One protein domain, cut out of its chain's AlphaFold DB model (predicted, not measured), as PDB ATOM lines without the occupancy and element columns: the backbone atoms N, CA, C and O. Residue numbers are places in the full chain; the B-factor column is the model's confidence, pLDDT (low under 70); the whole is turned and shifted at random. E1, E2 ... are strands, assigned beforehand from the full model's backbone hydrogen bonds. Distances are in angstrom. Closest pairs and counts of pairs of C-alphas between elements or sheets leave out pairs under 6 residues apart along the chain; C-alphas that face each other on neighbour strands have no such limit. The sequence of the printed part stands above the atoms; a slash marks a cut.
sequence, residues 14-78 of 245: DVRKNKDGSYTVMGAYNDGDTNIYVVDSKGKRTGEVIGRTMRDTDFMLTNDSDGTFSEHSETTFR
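Overview. This is residues 14 to 78 of the 245 residues of an uncharacterized protein of Candidatus Ornithobacterium hominis (UniProt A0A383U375). A strongly twisted sheet of four strands is made of two hairpins side by side, E1 with E2 and E3 with E4; E4 bends sharply. A smaller hairpin, E5 and E6, lies past the end of E2 and lengthens the whole, and the last stretch folds back beside E2. The printed part has 65 residues, no named helix and six named strands, E1 to E6 in chain order, holding 31 residues, under half. The larger sheet is mixed, in the order E2, E1, E3, E4; the class is all strand. The whole is compact, with a radius of gyration of the C-alphas of 12.0 A, yet elongated, spanning 37 by 21 by 21 A.

Along the chain. E1, residues 14 to 17, begins at C-alpha 14 (168.543, 124.527, 224.334). E2, residues 23 to 28, is 13.5 A long, and E3, residues 35 to 39, 12.5 A. E4, residues 45 to 53, is 16.7 A long and bends by 85 degrees at residue 48. E5 is residues 60 to 62; E6, residues 69 to 72, ends at C-alpha 72 (175.751, 125.139, 230.668).

Arrangement. Inner strands E1 and E3 are parallel at 51 degrees, with N 15 and O 37 2.8 A apart, within hydrogen-bond range. The hairpins E1 and E2, E3 and E4, and E5 and E6 are antiparallel, with N 16 to O 24 at 2.8 A, N 36 to O 51 at 2.9 A and N 61 to O 71 at 2.8 A, each within that range. The closest C-alphas of E2 and E6, Ala 28 and His 72, are 5.2 A apart. Residues 76 to 77 pair antiparallel with residues 23 to 24 of E2. E4 and E6 are apart.

Size, cuts and confidence. The C-alphas of Lys 19 and Asp 66, the two farthest apart, are 37.7 A apart. The printed part has no cut, and no link between named strands is long. Mean pLDDT of the printed part is 90.6; no printed residue is under 70.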
ATOM      1  N   ASP A  14     169.784 123.747 224.289       94.81
ATOM      2  CA  ASP A  14     168.543 124.527 224.334       94.81
ATOM      3  C   ASP A  14     168.843 126.028 224.375       94.81
ATOM      4  O   ASP A  14     169.742 126.487 225.084       94.81
ATOM      5  N   VAL A  15     168.070 126.816 223.626       97.31
ATOM      6  CA  VAL A  15     168.211 128.274 223.580       97.31
ATOM      7  C   VAL A  15     166.874 128.994 223.673       97.31
ATOM      8  O   VAL A  15     165.867 128.572 223.109       97.31
ATOM      9  N   ARG A  16     166.868 130.157 224.321       97.44
ATOM     10  CA  ARG A  16     165.735 131.086 224.304       97.44
ATOM     11  C   ARG A  16     165.989 132.188 223.286       97.44
ATOM     12  O   ARG A  16     167.014 132.864 223.347       97.44
ATOM     13  N   LYS A  17     165.031 132.408 222.386       97.56
ATOM     14  CA  LYS A  17     165.052 133.536 221.448       97.56
ATOM     15  C   LYS A  17     164.681 134.835 222.166       97.56
ATOM     16  O   LYS A  17     163.632 134.925 222.802       97.56
ATOM     17  N   ASN A  18     165.524 135.848 222.036       97.31
ATOM     18  CA  ASN A  18     165.320 137.177 222.595       97.31
ATOM     19  C   ASN A  18     164.592 138.089 221.594       97.31
ATOM     20  O   ASN A  18     164.567 137.838 220.387       97.31
ATOM     21  N   LYS A  19     164.004 139.186 222.094       96.88
ATOM     22  CA  LYS A  19     163.235 140.143 221.272       96.88
ATOM     23  C   LYS A  19     164.064 140.801 220.167       96.88
ATOM     24  O   LYS A  19     163.514 141.174 219.139       96.88
ATOM     25  N   ASP A  20     165.367 140.940 220.381       96.25
ATOM     26  CA  ASP A  20     166.304 141.522 219.420       96.25
ATOM     27  C   ASP A  20     166.739 140.531 218.323       96.25
ATOM     28  O   ASP A  20     167.472 140.908 217.411       96.25
ATOM     29  N   GLY A  21     166.297 139.269 218.386       96.19
ATOM     30  CA  GLY A  21     166.676 138.203 217.457       96.19
ATOM     31  C   GLY A  21     167.948 137.439 217.841       96.19
ATOM     32  O   GLY A  21     168.371 136.570 217.077       96.19
ATOM     33  N   SER A  22     168.555 137.735 218.995       98.06
ATOM     34  CA  SER A  22     169.609 136.899 219.582       98.06
ATOM     35  C   SER A  22     169.033 135.653 220.267       98.06
ATOM     36  O   SER A  22     167.826 135.543 220.485       98.06
ATOM     37  N   TYR A  23     169.903 134.706 220.599       98.25
ATOM     38  CA  TYR A  23     169.584 133.467 221.298       98.25
ATOM     39  C   TYR A  23     170.497 133.326 222.509       98.25
ATOM     40  O   TYR A  23     171.711 133.473 222.374       98.25
ATOM     41  N   THR A  24     169.922 133.043 223.675       97.81
ATOM     42  CA  THR A  24     170.665 132.765 224.912       97.81
ATOM     43  C   THR A  24     170.602 131.276 225.213       97.81
ATOM     44  O   THR A  24     169.513 130.706 225.189       97.81
ATOM     45  N   VAL A  25     171.747 130.654 225.494       96.69
ATOM     46  CA  VAL A  25     171.824 129.250 225.914       96.69
ATOM     47  C   VAL A  25     171.141 129.073 227.270       96.69
ATOM     48  O   VAL A  25     171.429 129.798 228.219       96.69
ATOM     49  N   MET A  26     170.227 128.105 227.331       94.38
ATOM     50  CA  MET A  26     169.427 127.742 228.506       94.38
ATOM     51  C   MET A  26     169.706 126.311 228.992       94.38
ATOM     52  O   MET A  26     169.198 125.923 230.036       94.38
ATOM     53  N   GLY A  27     170.453 125.521 228.215       91.56
ATOM     54  CA  GLY A  27     170.784 124.130 228.513       91.56
ATOM     55  C   GLY A  27     171.802 123.573 227.517       91.56
ATOM     56  O   GLY A  27     171.792 123.954 226.345       91.56
ATOM     57  N   ALA A  28     172.688 122.696 227.985       89.88
ATOM     58  CA  ALA A  28     173.652 121.955 227.172       89.88
ATOM     59  C   ALA A  28     173.982 120.628 227.868       89.88
ATOM     60  O   ALA A  28     174.247 120.613 229.074       89.88
ATOM     61  N   TYR A  29     173.966 119.529 227.118       85.12
ATOM     62  CA  TYR A  29     173.977 118.176 227.666       85.12
ATOM     63  C   TYR A  29     174.890 117.253 226.836       85.12
ATOM     64  O   TYR A  29     174.957 117.354 225.616       85.12
ATOM     65  N   ASN A  30     175.627 116.355 227.502       82.00
ATOM     66  CA  ASN A  30     176.548 115.411 226.856       82.00
ATOM     67  C   ASN A  30     175.822 114.104 226.526       82.00
ATOM     68  O   ASN A  30     175.894 113.136 227.287       82.00
ATOM     69  N   ASP A  31     175.078 114.105 225.431       75.38
ATOM     70  CA  ASP A  31     174.068 113.087 225.154       75.38
ATOM     71  C   ASP A  31     174.026 112.611 223.692       75.38
ATOM     72  O   ASP A  31     173.148 111.837 223.300       75.38
ATOM     73  N   GLY A  32     175.002 113.039 222.890       82.31
ATOM     74  CA  GLY A  32     175.149 112.658 221.492       82.31
ATOM     75  C   GLY A  32     174.271 113.419 220.496       82.31
ATOM     76  O   GLY A  32     174.505 113.264 219.293       82.31
ATOM     77  N   ASP A  33     173.310 114.251 220.922       87.94
ATOM     78  CA  ASP A  33     172.606 115.153 220.003       87.94
ATOM     79  C   ASP A  33     173.376 116.471 219.872       87.94
ATOM     80  O   ASP A  33     173.891 117.056 220.818       87.94
ATOM     81  N   THR A  34     173.438 116.969 218.646       92.62
ATOM     82  CA  THR A  34     174.094 118.240 218.320       92.62
ATOM     83  C   THR A  34     173.091 119.306 217.922       92.62
ATOM     84  O   THR A  34     173.493 120.420 217.639       92.62
ATOM     85  N   ASN A  35     171.793 119.024 217.844       94.81
ATOM     86  CA  ASN A  35     170.807 120.039 217.486       94.81
ATOM     87  C   ASN A  35     170.701 121.145 218.551       94.81
ATOM     88  O   ASN A  35     170.847 120.912 219.751       94.81
ATOM     89  N   ILE A  36     170.417 122.362 218.080       96.56
ATOM     90  CA  ILE A  36     170.153 123.539 218.912       96.56
ATOM     91  C   ILE A  36     168.660 123.862 218.812       96.56
ATOM     92  O   ILE A  36     168.203 124.344 217.768       96.56
ATOM     93  N   TYR A  37     167.909 123.589 219.878       96.31
ATOM     94  CA  TYR A  37     166.453 123.732 219.920       96.31
ATOM     95  C   TYR A  37     166.039 125.039 220.588       96.31
ATOM     96  O   TYR A  37     166.637 125.475 221.570       96.31
ATOM     97  N   VAL A  38     164.974 125.655 220.079       97.06
ATOM     98  CA  VAL A  38     164.366 126.818 220.730       97.06
ATOM     99  C   VAL A  38     163.412 126.353 221.824       97.06
ATOM    100  O   VAL A  38     162.565 125.488 221.589       97.06
ATOM    101  N   VAL A  39     163.513 126.966 223.003       95.00
ATOM    102  CA  VAL A  39     162.594 126.766 224.128       95.00
ATOM    103  C   VAL A  39     161.731 128.000 224.388       95.00
ATOM    104  O   VAL A  39     162.129 129.139 224.121       95.00
ATOM    105  N   ASP A  40     160.525 127.770 224.903       92.50
ATOM    106  CA  ASP A  40     159.605 128.813 225.343       92.50
ATOM    107  C   ASP A  40     159.992 129.400 226.717       92.50
ATOM    108  O   ASP A  40     161.008 129.050 227.323       92.50
ATOM    109  N   SER A  41     159.176 130.321 227.241       89.69
ATOM    110  CA  SER A  41     159.419 130.955 228.547       89.69
ATOM    111  C   SER A  41     159.339 129.999 229.740       89.69
ATOM    112  O   SER A  41     159.766 130.371 230.831       89.69
ATOM    113  N   LYS A  42     158.801 128.791 229.548       88.25
ATOM    114  CA  LYS A  42     158.711 127.724 230.550       88.25
ATOM    115  C   LYS A  42     159.807 126.667 230.364       88.25
ATOM    116  O   LYS A  42     159.794 125.675 231.083       88.25
ATOM    117  N   GLY A  43     160.726 126.862 229.415       87.44
ATOM    118  CA  GLY A  43     161.798 125.914 229.108       87.44
ATOM    119  C   GLY A  43     161.360 124.733 228.240       87.44
ATOM    120  O   GLY A  43     162.120 123.785 228.080       87.44
ATOM    121  N   LYS A  44     160.154 124.757 227.656       90.56
ATOM    122  CA  LYS A  44     159.679 123.677 226.785       90.56
ATOM    123  C   LYS A  44     160.104 123.926 225.338       90.56
ATOM    124  O   LYS A  44     159.880 125.015 224.813       90.56
ATOM    125  N   ARG A  45     160.656 122.908 224.663       93.62
ATOM    126  CA  ARG A  45     161.014 122.988 223.233       93.62
ATOM    127  C   ARG A  45     159.799 123.335 222.371       93.62
ATOM    128  O   ARG A  45     158.733 122.736 222.508       93.62
ATOM    129  N   THR A  46     159.985 124.269 221.445       95.06
ATOM    130  CA  THR A  46     158.945 124.722 220.505       95.06
ATOM    131  C   THR A  46     158.829 123.829 219.267       95.06
ATOM    132  O   THR A  46     157.855 123.929 218.527       95.06
ATOM    133  N   GLY A  47     159.826 122.967 219.029       91.94
ATOM    134  CA  GLY A  47     159.997 122.192 217.796       91.94
ATOM    135  C   GLY A  47     160.881 122.880 216.747       91.94
ATOM    136  O   GLY A  47     161.229 122.264 215.743       91.94
ATOM    137  N   GLU A  48     161.286 124.134 216.973       95.44
ATOM    138  CA  GLU A  48     162.220 124.851 216.101       95.44
ATOM    139  C   GLU A  48     163.672 124.433 216.392       95.44
ATOM    140  O   GLU A  48     164.119 124.463 217.540       95.44
ATOM    141  N   VAL A  49     164.419 124.087 215.337       96.06
ATOM    142  CA  VAL A  49     165.867 123.815 215.375       96.06
ATOM    143  C   VAL A  49     166.585 124.871 214.548       96.06
ATOM    144  O   VAL A  49     166.354 124.966 213.340       96.06
ATOM    145  N   ILE A  50     167.477 125.635 215.176       96.69
ATOM    146  CA  ILE A  50     168.139 126.794 214.546       96.69
ATOM    147  C   ILE A  50     169.547 126.500 214.023       96.69
ATOM    148  O   ILE A  50     170.154 127.342 213.364       96.69
ATOM    149  N   GLY A  51     170.082 125.322 214.322       96.38
ATOM    150  CA  GLY A  51     171.449 124.947 213.990       96.38
ATOM    151  C   GLY A  51     171.871 123.674 214.691       96.38
ATOM    152  O   GLY A  51     171.058 123.001 215.328       96.38
ATOM    153  N   ARG A  52     173.159 123.367 214.566       95.62
ATOM    154  CA  ARG A  52     173.813 122.288 215.298       95.62
ATOM    155  C   ARG A  52     175.064 122.795 215.994       95.62
ATOM    156  O   ARG A  52     175.714 123.701 215.484       95.62
ATOM    157  N   THR A  53     175.436 122.223 217.123       94.56
ATOM    158  CA  THR A  53     176.775 122.347 217.677       94.56
ATOM    159  C   THR A  53     177.757 121.455 216.918       94.56
ATOM    160  O   THR A  53     177.368 120.524 216.208       94.56
ATOM    161  N   MET A  54     179.052 121.740 217.034       92.50
ATOM    162  CA  MET A  54     180.091 120.874 216.483       92.50
ATOM    163  C   MET A  54     180.245 119.603 217.321       92.50
ATOM    164  O   MET A  54     180.538 118.539 216.774       92.50
ATOM    165  N   ARG A  55     180.026 119.715 218.635       88.94
ATOM    166  CA  ARG A  55     179.887 118.593 219.566       88.94
ATOM    167  C   ARG A  55     178.722 118.830 220.513       88.94
ATOM    168  O   ARG A  55     178.449 119.963 220.892       88.94
ATOM    169  N   ASP A  56     178.108 117.741 220.945       86.56
ATOM    170  CA  ASP A  56     177.157 117.683 222.059       86.56
ATOM    171  C   ASP A  56     177.659 118.430 223.307       86.56
ATOM    172  O   ASP A  56     176.915 119.161 223.945       86.56
ATOM    173  N   THR A  57     178.961 118.356 223.592       88.38
ATOM    174  CA  THR A  57     179.553 119.050 224.745       88.38
ATOM    175  C   THR A  57     179.796 120.556 224.564       88.38
ATOM    176  O   THR A  57     180.320 121.196 225.481       88.38
ATOM    177  N   ASP A  58     179.511 121.148 223.397       91.69
ATOM    178  CA  ASP A  58     179.605 122.608 223.243       91.69
ATOM    179  C   ASP A  58     178.650 123.325 224.199       91.69
ATOM    180  O   ASP A  58     177.571 122.839 224.512       91.69
ATOM    181  N   PHE A  59     179.078 124.493 224.684       94.31
ATOM    182  CA  PHE A  59     178.378 125.277 225.710       94.31
ATOM    183  C   PHE A  59     178.231 124.600 227.083       94.31
ATOM    184  O   PHE A  59     177.683 125.223 227.985       94.31
ATOM    185  N   MET A  60     178.771 123.400 227.316       91.56
ATOM    186  CA  MET A  60     178.825 122.824 228.664       91.56
ATOM    187  C   MET A  60     179.950 123.447 229.498       91.56
ATOM    188  O   MET A  60     181.092 123.569 229.041       91.56
ATOM    189  N   LEU A  61     179.662 123.788 230.757       89.06
ATOM    190  CA  LEU A  61     180.676 124.252 231.700       89.06
ATOM    191  C   LEU A  61     181.565 123.090 232.133       89.06
ATOM    192  O   LEU A  61     181.142 122.232 232.901       89.06
ATOM    193  N   THR A  62     182.807 123.067 231.648       81.56
ATOM    194  CA  THR A  62     183.822 122.119 232.135       81.56
ATOM    195  C   THR A  62     184.493 122.651 233.394       81.56
ATOM    196  O   THR A  62     185.015 123.772 233.375       81.56
ATOM    197  N   ASN A  63     184.540 121.832 234.441       78.38
ATOM    198  CA  ASN A  63     185.381 122.046 235.606       78.38
ATOM    199  C   ASN A  63     186.833 121.724 235.238       78.38
ATOM    200  O   ASN A  63     187.185 120.589 234.925       78.38
ATOM    201  N   ASP A  64     187.689 122.741 235.269       72.50
ATOM    202  CA  ASP A  64     189.094 122.600 234.892       72.50
ATOM    203  C   ASP A  64     189.907 121.812 235.944       72.50
ATOM    204  O   ASP A  64     191.010 121.364 235.652       72.50
ATOM    205  N   SER A  65     189.382 121.585 237.155       70.75
ATOM    206  CA  SER A  65     190.089 120.809 238.188       70.75
ATOM    207  C   SER A  65     189.946 119.296 238.027       70.75
ATOM    208  O   SER A  65     190.904 118.577 238.301       70.75
ATOM    209  N   ASP A  66     188.797 118.815 237.546       72.88
ATOM    210  CA  ASP A  66     188.488 117.381 237.467       72.88
ATOM    211  C   ASP A  66     187.942 116.918 236.107       72.88
ATOM    212  O   ASP A  66     187.676 115.735 235.907       72.88
ATOM    213  N   GLY A  67     187.782 117.831 235.148       70.88
ATOM    214  CA  GLY A  67     187.299 117.533 233.802       70.88
ATOM    215  C   GLY A  67     185.804 117.216 233.707       70.88
ATOM    216  O   GLY A  67     185.346 116.882 232.612       70.88
ATOM    217  N   THR A  68     185.047 117.320 234.805       78.88
ATOM    218  CA  THR A  68     183.595 117.085 234.819       78.88
ATOM    219  C   THR A  68     182.828 118.222 234.145       78.88
ATOM    220  O   THR A  68     183.344 119.329 233.966       78.88
ATOM    221  N   PHE A  69     181.582 117.951 233.754       82.12
ATOM    222  CA  PHE A  69     180.649 118.982 233.311       82.12
ATOM    223  C   PHE A  69     179.656 119.276 234.431       82.12
ATOM    224  O   PHE A  69     179.053 118.345 234.958       82.12
ATOM    225  N   SER A  70     179.502 120.547 234.799       77.44
ATOM    226  CA  SER A  70     178.645 120.946 235.921       77.44
ATOM    227  C   SER A  70     177.307 121.530 235.473       77.44
ATOM    228  O   SER A  70     176.286 121.224 236.075       77.44
ATOM    229  N   GLU A  71     177.310 122.363 234.427       85.94
ATOM    230  CA  GLU A  71     176.151 123.133 233.946       85.94
ATOM    231  C   GLU A  71     176.333 123.510 232.457       85.94
ATOM    232  O   GLU A  71     177.162 122.929 231.750       85.94
ATOM    233  N   HIS A  72     175.601 124.520 231.983       91.12
ATOM    234  CA  HIS A  72     175.751 125.139 230.668       91.12
ATOM    235  C   HIS A  72     176.220 126.597 230.791       91.12
ATOM    236  O   HIS A  72     176.053 127.251 231.815       91.12
ATOM    237  N   SER A  73     176.814 127.137 229.734       92.56
ATOM    238  CA  SER A  73     177.136 128.558 229.631       92.56
ATOM    239  C   SER A  73     175.865 129.387 229.442       92.56
ATOM    240  O   SER A  73     174.951 128.938 228.755       92.56
ATOM    241  N   GLU A  74     175.837 130.626 229.931       92.56
ATOM    242  CA  GLU A  74     174.770 131.604 229.643       92.56
ATOM    243  C   GLU A  74     175.082 132.461 228.399       92.56
ATOM    244  O   GLU A  74     174.780 133.656 228.317       92.56
ATOM    245  N   THR A  75     175.754 131.875 227.406       95.31
ATOM    246  CA  THR A  75     176.179 132.600 226.207       95.31
ATOM    247  C   THR A  75     174.980 133.103 225.412       95.31
ATOM    248  O   THR A  75     174.052 132.353 225.114       95.31
ATOM    249  N   THR A  76     175.037 134.371 225.003       97.44
ATOM    250  CA  THR A  76     174.089 134.963 224.055       97.44
ATOM    251  C   THR A  76     174.775 135.219 222.719       97.44
ATOM    252  O   THR A  76     175.866 135.788 222.678       97.44
ATOM    253  N   PHE A  77     174.149 134.803 221.620       97.75
ATOM    254  CA  PHE A  77     174.697 134.948 220.271       97.75
ATOM    255  C   PHE A  77     173.617 135.278 219.241       97.75
ATOM    256  O   PHE A  77     172.423 135.095 219.468       97.75
ATOM    257  N   ARG A  78     174.041 135.756 218.069       97.81
ATOM    258  CA  ARG A  78     173.171 135.951 216.906       97.81
ATOM    259  C   ARG A  78     173.667 135.101 215.746       97.81
ATOM    260  O   ARG A  78     174.873 134.992 215.546       97.81
TER     261      ARG A  78